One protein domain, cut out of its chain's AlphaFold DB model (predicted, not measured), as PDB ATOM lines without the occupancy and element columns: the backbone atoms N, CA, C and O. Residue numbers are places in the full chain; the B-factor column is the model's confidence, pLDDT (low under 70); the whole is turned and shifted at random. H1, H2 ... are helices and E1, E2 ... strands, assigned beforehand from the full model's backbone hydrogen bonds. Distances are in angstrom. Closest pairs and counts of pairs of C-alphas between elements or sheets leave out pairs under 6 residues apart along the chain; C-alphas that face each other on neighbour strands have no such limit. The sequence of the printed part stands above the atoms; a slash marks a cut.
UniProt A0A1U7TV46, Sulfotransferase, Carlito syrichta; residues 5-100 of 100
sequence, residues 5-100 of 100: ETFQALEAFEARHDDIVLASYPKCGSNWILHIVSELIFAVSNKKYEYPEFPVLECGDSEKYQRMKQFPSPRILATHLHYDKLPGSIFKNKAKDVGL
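AT A GLANCE: This is residues 5 to 100 of the 100 residues of the protein "Sulfotransferase" of Carlito syrichta (UniProt A0A1U7TV46). A small sheet of three short parallel strands lies at the core, with the long helix H2 along one face; residues 30 to 38 of H2 cover the sheet and its later residues reach past it. Three short helices, H1, H3 and H4, lie on the side of the sheet away from H2, and residues 46 to 63 make a long stretch with no named element that leads back from the far end of H2 to H3. The printed part has 96 residues with four named helices and three named strands, in the order H1 E1 H2 H3 E2 H4 E3; the sheet runs E2 E1 E3. The class is mixed, helices and strands, with under half of the residues, 44, in named elements. The whole is compact, with a radius of gyration of the C-alphas of 12.7 A, rounded, spanning 37 by 29 by 24 A.

HOW THE PARTS SIT: Start at H1, residues 5 to 11, which is not on the sheet. Next look at E1, residues 20 to 23, the inner strand. H2, residues 30 to 45, is on the sheet at a height of 9.6 A, over E1, and runs along the strands, at 16 degrees to E1 on the local plane; the closest C-alphas of H2 and E1 are those of Ser 30 and Leu 22, 7.4 A apart. This makes two layers, a helix on one face of a sheet. H3, residues 64 to 67, is close to H1 but not clearly touching: the closest C-alphas, of Leu 10 and Tyr 65, are 7.3 A apart. E2, residues 76 to 79, is parallel to E1 at 20 degrees; look for N 22 and O 77, 2.7 A apart and within hydrogen-bond range. E1, H2, H3 and E2 form a strand-helix-strand unit, two parallel neighbour strands with helices between, its crossover right-handed. H4, residues 88 to 92, only grazes the sheet, with its residues 90 to 91. E3, residues 96 to 99, is parallel to E1 at 22 degrees, with N 21 and O 96 at 2.8 A. E2, H4 and E3 form a split unit, with E1 between the strands, also right-handed. In H1, H2 and H4 every O i to N i+4 pair is within hydrogen-bond range; H3 is too short for such a pair.

IN THESE COORDINATES: Find C-alpha 5 at (191.648, 95.308, 186.576), where H1 begins; it runs 10.1 A. From C-alpha 30 at (178.909, 113.018, 197.088), H2 runs 22.2 A. E1, E2 and E3 measure 9.6 A, 10.3 A and 10.0 A, and E3 ends at C-alpha 99, (183.175, 111.257, 205.657).

THE WHOLE: The C-alphas farthest apart, of Glu 5 and Asn 46, are 37.6 A apart. The printed part has no cut and ends at the chain's last residue, 100. The link from H2 to H3, 18 residues, is long; that from H4 to E3 is tight. Look for pLDDT under 70 at residues 51 to 52 and 97 to 100.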
ATOM      1  N   GLU A   5     190.434  94.601 186.976       87.62
ATOM      2  CA  GLU A   5     191.648  95.308 186.576       87.62
ATOM      3  C   GLU A   5     191.699  96.712 187.190       87.62
ATOM      4  O   GLU A   5     192.751  97.136 187.669       87.62
ATOM      5  N   THR A   6     190.562  97.417 187.248       87.62
ATOM      6  CA  THR A   6     190.461  98.723 187.919       87.62
ATOM      7  C   THR A   6     190.804  98.603 189.404       87.62
ATOM      8  O   THR A   6     191.573  99.410 189.916       87.62
ATOM      9  N   PHE A   7     190.295  97.580 190.098       87.62
ATOM     10  CA  PHE A   7     190.594  97.370 191.520       87.62
ATOM     11  C   PHE A   7     192.058  96.994 191.773       87.62
ATOM     12  O   PHE A   7     192.661  97.521 192.701       87.62
ATOM     13  N   GLN A   8     192.660  96.156 190.925       89.75
ATOM     14  CA  GLN A   8     194.092  95.845 191.023       89.75
ATOM     15  C   GLN A   8     194.958  97.090 190.797       89.75
ATOM     16  O   GLN A   8     195.921  97.328 191.522       89.75
ATOM     17  N   ALA A   9     194.603  97.925 189.819       90.12
ATOM     18  CA  ALA A   9     195.311  99.176 189.578       90.12
ATOM     19  C   ALA A   9     195.100 100.195 190.717       90.12
ATOM     20  O   ALA A   9     196.015 100.961 191.024       90.12
ATOM     21  N   LEU A  10     193.937 100.170 191.379       90.12
ATOM     22  CA  LEU A  10     193.645 100.985 192.558       90.12
ATOM     23  C   LEU A  10     194.526 100.615 193.756       90.12
ATOM     24  O   LEU A  10     194.936 101.503 194.493       90.12
ATOM     25  N   GLU A  11     194.866  99.339 193.952       87.50
ATOM     26  CA  GLU A  11     195.787  98.934 195.028       87.50
ATOM     27  C   GLU A  11     197.180  99.563 194.873       87.50
ATOM     28  O   GLU A  11     197.831  99.886 195.869       87.50
ATOM     29  N   ALA A  12     197.614  99.794 193.631       89.31
ATOM     30  CA  ALA A  12     198.862 100.481 193.299       89.31
ATOM     31  C   ALA A  12     198.731 102.019 193.252       89.31
ATOM     32  O   ALA A  12     199.692 102.711 192.905       89.31
ATOM     33  N   PHE A  13     197.554 102.574 193.562       89.88
ATOM     34  CA  PHE A  13     197.352 104.017 193.613       89.88
ATOM     35  C   PHE A  13     198.172 104.645 194.743       89.88
ATOM     36  O   PHE A  13     198.205 104.144 195.865       89.88
ATOM     37  N   GLU A  14     198.782 105.794 194.454       90.25
ATOM     38  CA  GLU A  14     199.510 106.593 195.434       90.25
ATOM     39  C   GLU A  14     198.785 107.918 195.692       90.25
ATOM     40  O   GLU A  14     198.742 108.830 194.852       90.25
ATOM     41  N   ALA A  15     198.216 108.021 196.892       90.62
ATOM     42  CA  ALA A  15     197.694 109.268 197.434       90.62
ATOM     43  C   ALA A  15     198.838 110.240 197.750       90.62
ATOM     44  O   ALA A  15     199.917 109.824 198.162       90.62
ATOM     45  N   ARG A  16     198.607 111.539 197.601       91.38
ATOM     46  CA  ARG A  16     199.522 112.608 198.014       91.38
ATOM     47  C   ARG A  16     199.091 113.155 199.369       91.38
ATOM     48  O   ARG A  16     197.942 113.013 199.776       91.38
ATOM     49  N   HIS A  17     200.018 113.808 200.060       89.56
ATOM     50  CA  HIS A  17     199.759 114.390 201.381       89.56
ATOM     51  C   HIS A  17     198.709 115.514 201.374       89.56
ATOM     52  O   HIS A  17     198.086 115.795 202.394       89.56
ATOM     53  N   ASP A  18     198.527 116.167 200.228       89.31
ATOM     54  CA  ASP A  18     197.589 117.263 200.013       89.31
ATOM     55  C   ASP A  18     196.324 116.832 199.264       89.31
ATOM     56  O   ASP A  18     195.487 117.676 198.938       89.31
ATOM     57  N   ASP A  19     196.152 115.530 199.019       89.50
ATOM     58  CA  ASP A  19     194.904 115.016 198.475       89.50
ATOM     59  C   ASP A  19     193.777 115.133 199.510       89.50
ATOM     60  O   ASP A  19     193.960 114.939 200.720       89.50
ATOM     61  N   ILE A  20     192.587 115.435 199.002       89.38
ATOM     62  CA  ILE A  20     191.343 115.487 199.762       89.38
ATOM     63  C   ILE A  20     190.526 114.271 199.350       89.38
ATOM     64  O   ILE A  20     190.167 114.142 198.181       89.38
ATOM     65  N   VAL A  21     190.238 113.384 200.296       90.19
ATOM     66  CA  VAL A  21     189.440 112.176 200.076       90.19
ATOM     67  C   VAL A  21     188.042 112.404 200.634       90.19
ATOM     68  O   VAL A  21     187.868 112.699 201.811       90.19
ATOM     69  N   LEU A  22     187.042 112.292 199.766       90.06
ATOM     70  CA  LEU A  22     185.625 112.356 200.097       90.06
ATOM     71  C   LEU A  22     185.086 110.930 200.167       90.06
ATOM     72  O   LEU A  22     184.746 110.337 199.138       90.06
ATOM     73  N   ALA A  23     185.026 110.376 201.372       89.19
ATOM     74  CA  ALA A  23     184.435 109.071 201.625       89.19
ATOM     75  C   ALA A  23     182.934 109.232 201.894       89.19
ATOM     76  O   ALA A  23     182.511 110.041 202.713       89.19
ATOM     77  N   SER A  24     182.085 108.499 201.181       86.56
ATOM     78  CA  SER A  24     180.634 108.570 201.416       86.56
ATOM     79  C   SER A  24     179.933 107.328 200.907       86.56
ATOM     80  O   SER A  24     180.381 106.706 199.949       86.56
ATOM     81  N   TYR A  25     178.791 106.975 201.486       85.69
ATOM     82  CA  TYR A  25     177.998 105.864 200.958       85.69
ATOM     83  C   TYR A  25     177.364 106.217 199.586       85.69
ATOM     84  O   TYR A  25     177.052 107.389 199.329       85.69
ATOM     85  N   PRO A  26     177.164 105.250 198.662       83.62
ATOM     86  CA  PRO A  26     176.558 105.528 197.363       83.62
ATOM     87  C   PRO A  26     175.220 106.268 197.481       83.62
ATOM     88  O   PRO A  26     174.345 105.876 198.250       83.62
ATOM     89  N   LYS A  27     175.039 107.302 196.648       78.94
ATOM     90  CA  LYS A  27     173.846 108.176 196.589       78.94
ATOM     91  C   LYS A  27     173.637 109.111 197.792       78.94
ATOM     92  O   LYS A  27     172.647 109.836 197.799       78.94
ATOM     93  N   CYS A  28     174.578 109.215 198.728       77.94
ATOM     94  CA  CYS A  28     174.497 110.136 199.874       77.94
ATOM     95  C   CYS A  28     174.979 111.570 199.571       77.94
ATOM     96  O   CYS A  28     175.438 112.279 200.457       77.94
ATOM     97  N   GLY A  29     174.868 112.027 198.318       76.50
ATOM     98  CA  GLY A  29     175.157 113.423 197.968       76.50
ATOM     99  C   GLY A  29     176.632 113.757 197.721       76.50
ATOM    100  O   GLY A  29     177.005 114.922 197.790       76.50
ATOM    101  N   SER A  30     177.474 112.792 197.349       79.69
ATOM    102  CA  SER A  30     178.909 113.018 197.088       79.69
ATOM    103  C   SER A  30     179.177 114.092 196.028       79.69
ATOM    104  O   SER A  30     180.133 114.849 196.150       79.69
ATOM    105  N   ASN A  31     178.294 114.228 195.030       84.50
ATOM    106  CA  ASN A  31     178.362 115.314 194.043       84.50
ATOM    107  C   ASN A  31     178.193 116.704 194.678       84.50
ATOM    108  O   ASN A  31     178.859 117.649 194.267       84.50
ATOM    109  N   TRP A  32     177.322 116.830 195.684       86.19
ATOM    110  CA  TRP A  32     177.118 118.091 196.394       86.19
ATOM    111  C   TRP A  32     178.352 118.469 197.212       86.19
ATOM    112  O   TRP A  32     178.808 119.604 197.118       86.19
ATOM    113  N   ILE A  33     178.934 117.518 197.953       86.69
ATOM    114  CA  ILE A  33     180.175 117.766 198.706       86.69
ATOM    115  C   ILE A  33     181.302 118.167 197.758       86.69
ATOM    116  O   ILE A  33     182.005 119.138 198.015       86.69
ATOM    117  N   LEU A  34     181.453 117.438 196.651       85.81
ATOM    118  CA  LEU A  34     182.468 117.709 195.642       85.81
ATOM    119  C   LEU A  34     182.377 119.160 195.149       85.81
ATOM    120  O   LEU A  34     183.378 119.872 195.144       85.81
ATOM    121  N   HIS A  35     181.162 119.619 194.830       87.69
ATOM    122  CA  HIS A  35     180.918 120.998 194.420       87.69
ATOM    123  C   HIS A  35     181.286 122.007 195.519       87.69
ATOM    124  O   HIS A  35     182.022 122.952 195.249       87.69
ATOM    125  N   ILE A  36     180.851 121.776 196.762       89.12
ATOM    126  CA  ILE A  36     181.156 122.653 197.906       89.12
ATOM    127  C   ILE A  36     182.669 122.762 198.137       89.12
ATOM    128  O   ILE A  36     183.185 123.858 198.349       89.12
ATOM    129  N   VAL A  37     183.398 121.645 198.082       87.81
ATOM    130  CA  VAL A  37     184.853 121.634 198.293       87.81
ATOM    131  C   VAL A  37     185.573 122.355 197.155       87.81
ATOM    132  O   VAL A  37     186.501 123.120 197.417       87.81
ATOM    133  N   SER A  38     185.140 122.186 195.905       86.56
ATOM    134  CA  SER A  38     185.706 122.940 194.782       86.56
ATOM    135  C   SER A  38     185.443 124.442 194.873       86.56
ATOM    136  O   SER A  38     186.362 125.219 194.624       86.56
ATOM    137  N   GLU A  39     184.239 124.858 195.274       88.88
ATOM    138  CA  GLU A  39     183.919 126.271 195.524       88.88
ATOM    139  C   GLU A  39     184.750 126.838 196.684       88.88
ATOM    140  O   GLU A  39     185.244 127.959 196.604       88.88
ATOM    141  N   LEU A  40     184.996 126.052 197.737       89.62
ATOM    142  CA  LEU A  40     185.867 126.461 198.840       89.62
ATOM    143  C   LEU A  40     187.321 126.647 198.383       89.62
ATOM    144  O   LEU A  40     187.958 127.638 198.742       89.62
ATOM    145  N   ILE A  41     187.850 125.725 197.569       86.69
ATOM    146  CA  ILE A  41     189.186 125.866 196.973       86.69
ATOM    147  C   ILE A  41     189.241 127.131 196.117       86.69
ATOM    148  O   ILE A  41     190.206 127.891 196.226       86.69
ATOM    149  N   PHE A  42     188.210 127.389 195.311       87.94
ATOM    150  CA  PHE A  42     188.117 128.605 194.511       87.94
ATOM    151  C   PHE A  42     188.097 129.860 195.392       87.94
ATOM    152  O   PHE A  42     188.886 130.768 195.157       87.94
ATOM    153  N   ALA A  43     187.292 129.887 196.453       89.81
ATOM    154  CA  ALA A  43     187.185 131.035 197.349       89.81
ATOM    155  C   ALA A  43     188.507 131.365 198.065       89.81
ATOM    156  O   ALA A  43     188.826 132.534 198.269       89.81
ATOM    157  N   VAL A  44     189.292 130.347 198.432       87.44
ATOM    158  CA  VAL A  44     190.564 130.528 199.154       87.44
ATOM    159  C   VAL A  44     191.731 130.830 198.211       87.44
ATOM    160  O   VAL A  44     192.611 131.618 198.547       87.44
ATOM    161  N   SER A  45     191.774 130.191 197.041       85.25
ATOM    162  CA  SER A  45     192.927 130.265 196.131       85.25
ATOM    163  C   SER A  45     192.714 131.169 194.915       85.25
ATOM    164  O   SER A  45     193.670 131.442 194.190       85.25
ATOM    165  N   ASN A  46     191.476 131.607 194.671       84.62
ATOM    166  CA  ASN A  46     191.015 132.278 193.453       84.62
ATOM    167  C   ASN A  46     191.349 131.506 192.158       84.62
ATOM    168  O   ASN A  46     191.453 132.086 191.076       84.62
ATOM    169  N   LYS A  47     191.557 130.185 192.264       81.62
ATOM    170  CA  LYS A  47     191.827 129.280 191.142       81.62
ATOM    171  C   LYS A  47     190.658 128.333 190.972       81.62
ATOM    172  O   LYS A  47     190.263 127.646 191.914       81.62
ATOM    173  N   LYS A  48     190.100 128.297 189.764       79.12
ATOM    174  CA  LYS A  48     189.023 127.365 189.443       79.12
ATOM    175  C   LYS A  48     189.584 125.949 189.474       79.12
ATOM    176  O   LYS A  48     190.581 125.666 188.813       79.12
ATOM    177  N   TYR A  49     188.952 125.078 190.249       79.12
ATOM    178  CA  TYR A  49     189.293 123.667 190.239       79.12
ATOM    179  C   TYR A  49     188.760 123.045 188.944       79.12
ATOM    180  O   TYR A  49     187.548 122.983 188.729       79.12
ATOM    181  N   GLU A  50     189.656 122.633 188.054       74.62
ATOM    182  CA  GLU A  50     189.283 121.886 186.857       74.62
ATOM    183  C   GLU A  50     189.160 120.414 187.225       74.62
ATOM    184  O   GLU A  50     190.122 119.825 187.706       74.62
ATOM    185  N   TYR A  51     187.974 119.834 187.019       68.12
ATOM    186  CA  TYR A  51     187.741 118.403 187.190       68.12
ATOM    187  C   TYR A  51     188.374 117.664 186.020       68.12
ATOM    188  O   TYR A  51     187.812 117.680 184.923       68.12
ATOM    189  N   PRO A  52     189.532 117.029 186.213       60.50
ATOM    190  CA  PRO A  52     190.295 116.558 185.076       60.50
ATOM    191  C   PRO A  52     189.873 115.136 184.666       60.50
ATOM    192  O   PRO A  52     190.089 114.733 183.529       60.50
ATOM    193  N   GLU A  53     189.198 114.402 185.559       70.94
ATOM    194  CA  GLU A  53     188.523 113.135 185.282       70.94
ATOM    195  C   GLU A  53     187.533 112.796 186.418       70.94
ATOM    196  O   GLU A  53     187.568 113.421 187.480       70.94
ATOM    197  N   PHE A  54     186.649 111.810 186.215       71.56
ATOM    198  CA  PHE A  54     185.665 111.362 187.209       71.56
ATOM    199  C   PHE A  54     186.352 111.019 188.551       71.56
ATOM    200  O   PHE A  54     187.135 110.064 188.600       71.56
ATOM    201  N   PRO A  55     186.074 111.747 189.652       79.44
ATOM    202  CA  PRO A  55     186.894 111.697 190.869       79.44
ATOM    203  C   PRO A  55     186.692 110.428 191.705       79.44
ATOM    204  O   PRO A  55     187.453 110.187 192.637       79.44
ATOM    205  N   VAL A  56     185.688 109.609 191.378       88.69
ATOM    206  CA  VAL A  56     185.344 108.389 192.121       88.69
ATOM    207  C   VAL A  56     186.380 107.295 191.874       88.69
ATOM    208  O   VAL A  56     186.496 106.811 190.749       88.69
ATOM    209  N   LEU A  57     187.140 106.900 192.893       88.88
ATOM    210  CA  LEU A  57     188.293 106.003 192.779       88.88
ATOM    211  C   LEU A  57     187.943 104.631 192.195       88.88
ATOM    212  O   LEU A  57     188.681 104.138 191.351       88.88
ATOM    213  N   GLU A  58     186.816 104.045 192.581       88.44
ATOM    214  CA  GLU A  58     186.379 102.706 192.160       88.44
ATOM    215  C   GLU A  58     185.696 102.656 190.777       88.44
ATOM    216  O   GLU A  58     185.218 101.601 190.352       88.44
ATOM    217  N   CYS A  59     185.607 103.785 190.068       87.19
ATOM    218  CA  CYS A  59     184.951 103.872 188.765       87.19
ATOM    219  C   CYS A  59     185.908 104.389 187.679       87.19
ATOM    220  O   CYS A  59     186.594 105.397 187.871       87.19
ATOM    221  N   GLY A  60     185.897 103.727 186.520       85.25
ATOM    222  CA  GLY A  60     186.707 104.065 185.349       85.25
ATOM    223  C   GLY A  60     187.547 102.885 184.865       85.25
ATOM    224  O   GLY A  60     187.418 101.768 185.376       85.25
ATOM    225  N   ASP A  61     188.390 103.143 183.872       88.25
ATOM    226  CA  ASP A  61     189.421 102.216 183.406       88.25
ATOM    227  C   ASP A  61     190.668 102.248 184.306       88.25
ATOM    228  O   ASP A  61     190.884 103.179 185.083       88.25
ATOM    229  N   SER A  62     191.515 101.227 184.183       86.31
ATOM    230  CA  SER A  62     192.754 101.100 184.955       86.31
ATOM    231  C   SER A  62     193.805 102.171 184.630       86.31
ATOM    232  O   SER A  62     194.656 102.464 185.470       86.31
ATOM    233  N   GLU A  63     193.779 102.779 183.437       89.00
ATOM    234  CA  GLU A  63     194.774 103.784 183.032       89.00
ATOM    235  C   GLU A  63     194.520 105.157 183.665       89.00
ATOM    236  O   GLU A  63     195.439 105.976 183.771       89.00
ATOM    237  N   LYS A  64     193.304 105.394 184.167       88.62
ATOM    238  CA  LYS A  64     192.935 106.599 184.919       88.62
ATOM    239  C   LYS A  64     193.941 106.944 186.011       88.62
ATOM    240  O   LYS A  64     194.324 108.102 186.143       88.62
ATOM    241  N   TYR A  65     194.430 105.968 186.778       88.19
ATOM    242  CA  TYR A  65     195.377 106.250 187.865       88.19
ATOM    243  C   TYR A  65     196.719 106.796 187.359       88.19
ATOM    244  O   TYR A  65     197.374 107.558 188.071       88.19
ATOM    245  N   GLN A  66     197.121 106.471 186.124       89.12
ATOM    246  CA  GLN A  66     198.296 107.077 185.490       89.12
ATOM    247  C   GLN A  66     198.003 108.511 185.041       89.12
ATOM    248  O   GLN A  66     198.816 109.399 185.297       89.12
ATOM    249  N   ARG A  67     196.824 108.770 184.454       89.12
ATOM    250  CA  ARG A  67     196.383 110.135 184.110       89.12
ATOM    251  C   ARG A  67     196.304 111.026 185.353       89.12
ATOM    252  O   ARG A  67     196.817 112.141 185.351       89.12
ATOM    253  N   MET A  68     195.819 110.480 186.469       87.75
ATOM    254  CA  MET A  68     195.743 111.165 187.763       87.75
ATOM    255  C   MET A  68     197.088 111.632 188.329       87.75
ATOM    256  O   MET A  68     197.114 112.531 189.178       87.75
ATOM    257  N   LYS A  69     198.212 111.052 187.893       87.88
ATOM    258  CA  LYS A  69     199.547 111.519 188.294       87.88
ATOM    259  C   LYS A  69     199.909 112.859 187.658       87.88
ATOM    260  O   LYS A  69     200.690 113.596 188.250       87.88
ATOM    261  N   GLN A  70     199.336 113.187 186.501       87.62
ATOM    262  CA  GLN A  70     199.613 114.429 185.776       87.62
ATOM    263  C   GLN A  70     198.845 115.623 186.356       87.62
ATOM    264  O   GLN A  70     199.181 116.771 186.073       87.62
ATOM    265  N   PHE A  71     197.828 115.371 187.186       86.19
ATOM    266  CA  PHE A  71     197.002 116.434 187.743       86.19
ATOM    267  C   PHE A  71     197.744 117.232 188.818       86.19
ATOM    268  O   PHE A  71     198.469 116.641 189.635       86.19
ATOM    269  N   PRO A  72     197.560 118.566 188.842       86.56
ATOM    270  CA  PRO A  72     198.133 119.412 189.874       86.56
ATOM    271  C   PRO A  72     197.512 119.085 191.235       86.56
ATOM    272  O   PRO A  72     196.371 118.636 191.327       86.56
ATOM    273  N   SER A  73     198.280 119.302 192.296       85.81
ATOM    274  CA  SER A  73     197.751 119.249 193.656       85.81
ATOM    275  C   SER A  73     197.107 120.586 194.069       85.81
ATOM    276  O   SER A  73     197.512 121.633 193.550       85.81
ATOM    277  N   PRO A  74     196.165 120.587 195.035       87.62
ATOM    278  CA  PRO A  74     195.588 119.419 195.722       87.62
ATOM    279  C   PRO A  74     194.572 118.681 194.838       87.62
ATOM    280  O   PRO A  74     193.815 119.334 194.129       87.62
ATOM    281  N   ARG A  75     194.522 117.340 194.883       89.00
ATOM    282  CA  ARG A  75     193.521 116.561 194.126       89.00
ATOM    283  C   ARG A  75     192.329 116.222 195.015       89.00
ATOM    284  O   ARG A  75     192.508 115.757 196.138       89.00
ATOM    285  N   ILE A  76     191.121 116.402 194.493       89.00
ATOM    286  CA  ILE A  76     189.887 115.941 195.134       89.00
ATOM    287  C   ILE A  76     189.554 114.542 194.613       89.00
ATOM    288  O   ILE A  76     189.319 114.346 193.419       89.00
ATOM    289  N   LEU A  77     189.542 113.577 195.523       89.81
ATOM    290  CA  LEU A  77     189.258 112.168 195.293       89.81
ATOM    291  C   LEU A  77     187.931 111.837 195.972       89.81
ATOM    292  O   LEU A  77     187.708 112.251 197.101       89.81
ATOM    293  N   ALA A  78     187.058 111.085 195.317       90.50
ATOM    294  CA  ALA A  78     185.826 110.588 195.921       90.50
ATOM    295  C   ALA A  78     185.877 109.065 196.001       90.50
ATOM    296  O   ALA A  78     186.478 108.414 195.150       90.50
ATOM    297  N   THR A  79     185.247 108.476 197.008       90.69
ATOM    298  CA  THR A  79     185.149 107.023 197.099       90.69
ATOM    299  C   THR A  79     183.922 106.582 197.877       90.69
ATOM    300  O   THR A  79     183.515 107.217 198.850       90.69
ATOM    301  N   HIS A  80     183.348 105.469 197.433       89.56
ATOM    302  CA  HIS A  80     182.305 104.740 198.145       89.56
ATOM    303  C   HIS A  80     182.803 103.436 198.770       89.56
ATOM    304  O   HIS A  80     182.005 102.602 199.206       89.56
ATOM    305  N   LEU A  81     184.118 103.222 198.777       89.25
ATOM    306  CA  LEU A  81     184.712 102.037 199.367       89.25
ATOM    307  C   LEU A  81     184.655 102.106 200.890       89.25
ATOM    308  O   LEU A  81     184.809 103.162 201.497       89.25
ATOM    309  N   HIS A  82     184.456 100.939 201.504       87.19
ATOM    310  CA  HIS A  82     184.640 100.800 202.942       87.19
ATOM    311  C   HIS A  82     186.093 101.115 203.303       87.19
ATOM    312  O   HIS A  82     186.994 100.831 202.510       87.19
ATOM    313  N   TYR A  83     186.313 101.633 204.509       83.62
ATOM    314  CA  TYR A  83     187.627 102.033 205.010       83.62
ATOM    315  C   TYR A  83     188.706 100.958 204.776       83.62
ATOM    316  O   TYR A  83     189.782 101.253 204.264       83.62
ATOM    317  N   ASP A  84     188.377  99.688 205.021       86.06
ATOM    318  CA  ASP A  84     189.308  98.555 204.867       86.06
ATOM    319  C   ASP A  84     189.708  98.247 203.414       86.06
ATOM    320  O   ASP A  84     190.640  97.482 203.175       86.06
ATOM    321  N   LYS A  85     188.983  98.795 202.433       86.94
ATOM    322  CA  LYS A  85     189.220  98.593 200.995       86.94
ATOM    323  C   LYS A  85     189.911  99.784 200.336       86.94
ATOM    324  O   LYS A  85     190.109  99.774 199.122       86.94
ATOM    325  N   LEU A  86     190.245 100.818 201.103       87.94
ATOM    326  CA  LEU A  86     190.974 101.967 200.587       87.94
ATOM    327  C   LEU A  86     192.460 101.632 200.394       87.94
ATOM    328  O   LEU A  86     193.041 100.914 201.213       87.94
ATOM    329  N   PRO A  87     193.113 102.182 199.352       87.81
ATOM    330  CA  PRO A  87     194.549 102.026 199.158       87.81
ATOM    331  C   PRO A  87     195.336 102.464 200.392       87.81
ATOM    332  O   PRO A  87     195.176 103.582 200.889       87.81
ATOM    333  N   GLY A  88     196.263 101.616 200.845       85.31
ATOM    334  CA  GLY A  88     197.074 101.885 202.035       85.31
ATOM    335  C   GLY A  88     197.861 103.203 201.975       85.31
ATOM    336  O   GLY A  88     198.205 103.765 203.014       85.31
ATOM    337  N   SER A  89     198.123 103.735 200.773       87.88
ATOM    338  CA  SER A  89     198.758 105.043 200.583       87.88
ATOM    339  C   SER A  89     197.962 106.199 201.195       87.88
ATOM    340  O   SER A  89     198.570 107.155 201.667       87.88
ATOM    341  N   ILE A  90     196.622 106.120 201.196       86.19
ATOM    342  CA  ILE A  90     195.739 107.172 201.732       86.19
ATOM    343  C   ILE A  90     196.016 107.365 203.227       86.19
ATOM    344  O   ILE A  90     196.207 108.489 203.691       86.19
ATOM    345  N   PHE A  91     196.150 106.257 203.959       83.44
ATOM    346  CA  PHE A  91     196.453 106.266 205.390       83.44
ATOM    347  C   PHE A  91     197.901 106.660 205.679       83.44
ATOM    348  O   PHE A  91     198.166 107.426 206.605       83.44
ATOM    349  N   LYS A  92     198.849 106.171 204.869       81.88
ATOM    350  CA  LYS A  92     200.279 106.472 205.038       81.88
ATOM    351  C   LYS A  92     200.587 107.955 204.840       81.88
ATOM    352  O   LYS A  92     201.350 108.523 205.617       81.88
ATOM    353  N   ASN A  93     199.972 108.583 203.840       79.06
ATOM    354  CA  ASN A  93     200.277 109.963 203.465       79.06
ATOM    355  C   ASN A  93     199.405 111.005 204.176       79.06
ATOM    356  O   ASN A  93     199.530 112.187 203.875       79.06
ATOM    357  N   LYS A  94     198.583 110.597 205.158       73.62
ATOM    358  CA  LYS A  94     197.705 111.480 205.950       73.62
ATOM    359  C   LYS A  94     196.869 112.424 205.075       73.62
ATOM    360  O   LYS A  94     196.717 113.602 205.406       73.62
ATOM    361  N   ALA A  95     196.348 111.904 203.963       73.00
ATOM    362  CA  ALA A  95     195.407 112.644 203.132       73.00
ATOM    363  C   ALA A  95     194.198 113.073 203.982       73.00
ATOM    364  O   ALA A  95     193.819 112.385 204.937       73.00
ATOM    365  N   LYS A  96     193.610 114.233 203.673       74.88
ATOM    366  CA  LYS A  96     192.487 114.764 204.457       74.88
ATOM    367  C   LYS A  96     191.224 113.987 204.097       74.88
ATOM    368  O   LYS A  96     190.738 114.132 202.980       74.88
ATOM    369  N   ASP A  97     190.714 113.188 205.030       66.44
ATOM    370  CA  ASP A  97     189.494 112.396 204.853       66.44
ATOM    371  C   ASP A  97     188.268 113.150 205.394       66.44
ATOM    372  O   ASP A  97     188.289 113.672 206.513       66.44
ATOM    373  N   VAL A  98     187.212 113.234 204.586       68.88
ATOM    374  CA  VAL A  98     185.921 113.830 204.937       68.88
ATOM    375  C   VAL A  98     184.828 112.807 204.637       68.88
ATOM    376  O   VAL A  98     184.532 112.533 203.473       68.88
ATOM    377  N   GLY A  99     184.240 112.260 205.703       63.25
ATOM    378  CA  GLY A  99     183.175 111.257 205.657       63.25
ATOM    379  C   GLY A  99     181.764 111.851 205.761       63.25
ATOM    380  O   GLY A  99     181.539 112.711 206.615       63.25
ATOM    381  N   LEU A 100     180.821 111.357 204.946       53.88
ATOM    382  CA  LEU A 100     179.364 111.464 205.173       53.88
ATOM    383  C   LEU A 100     178.709 110.088 205.315       53.88
ATOM    384  O   LEU A 100     178.993 109.208 204.464       53.88
TER     385      LEU A 100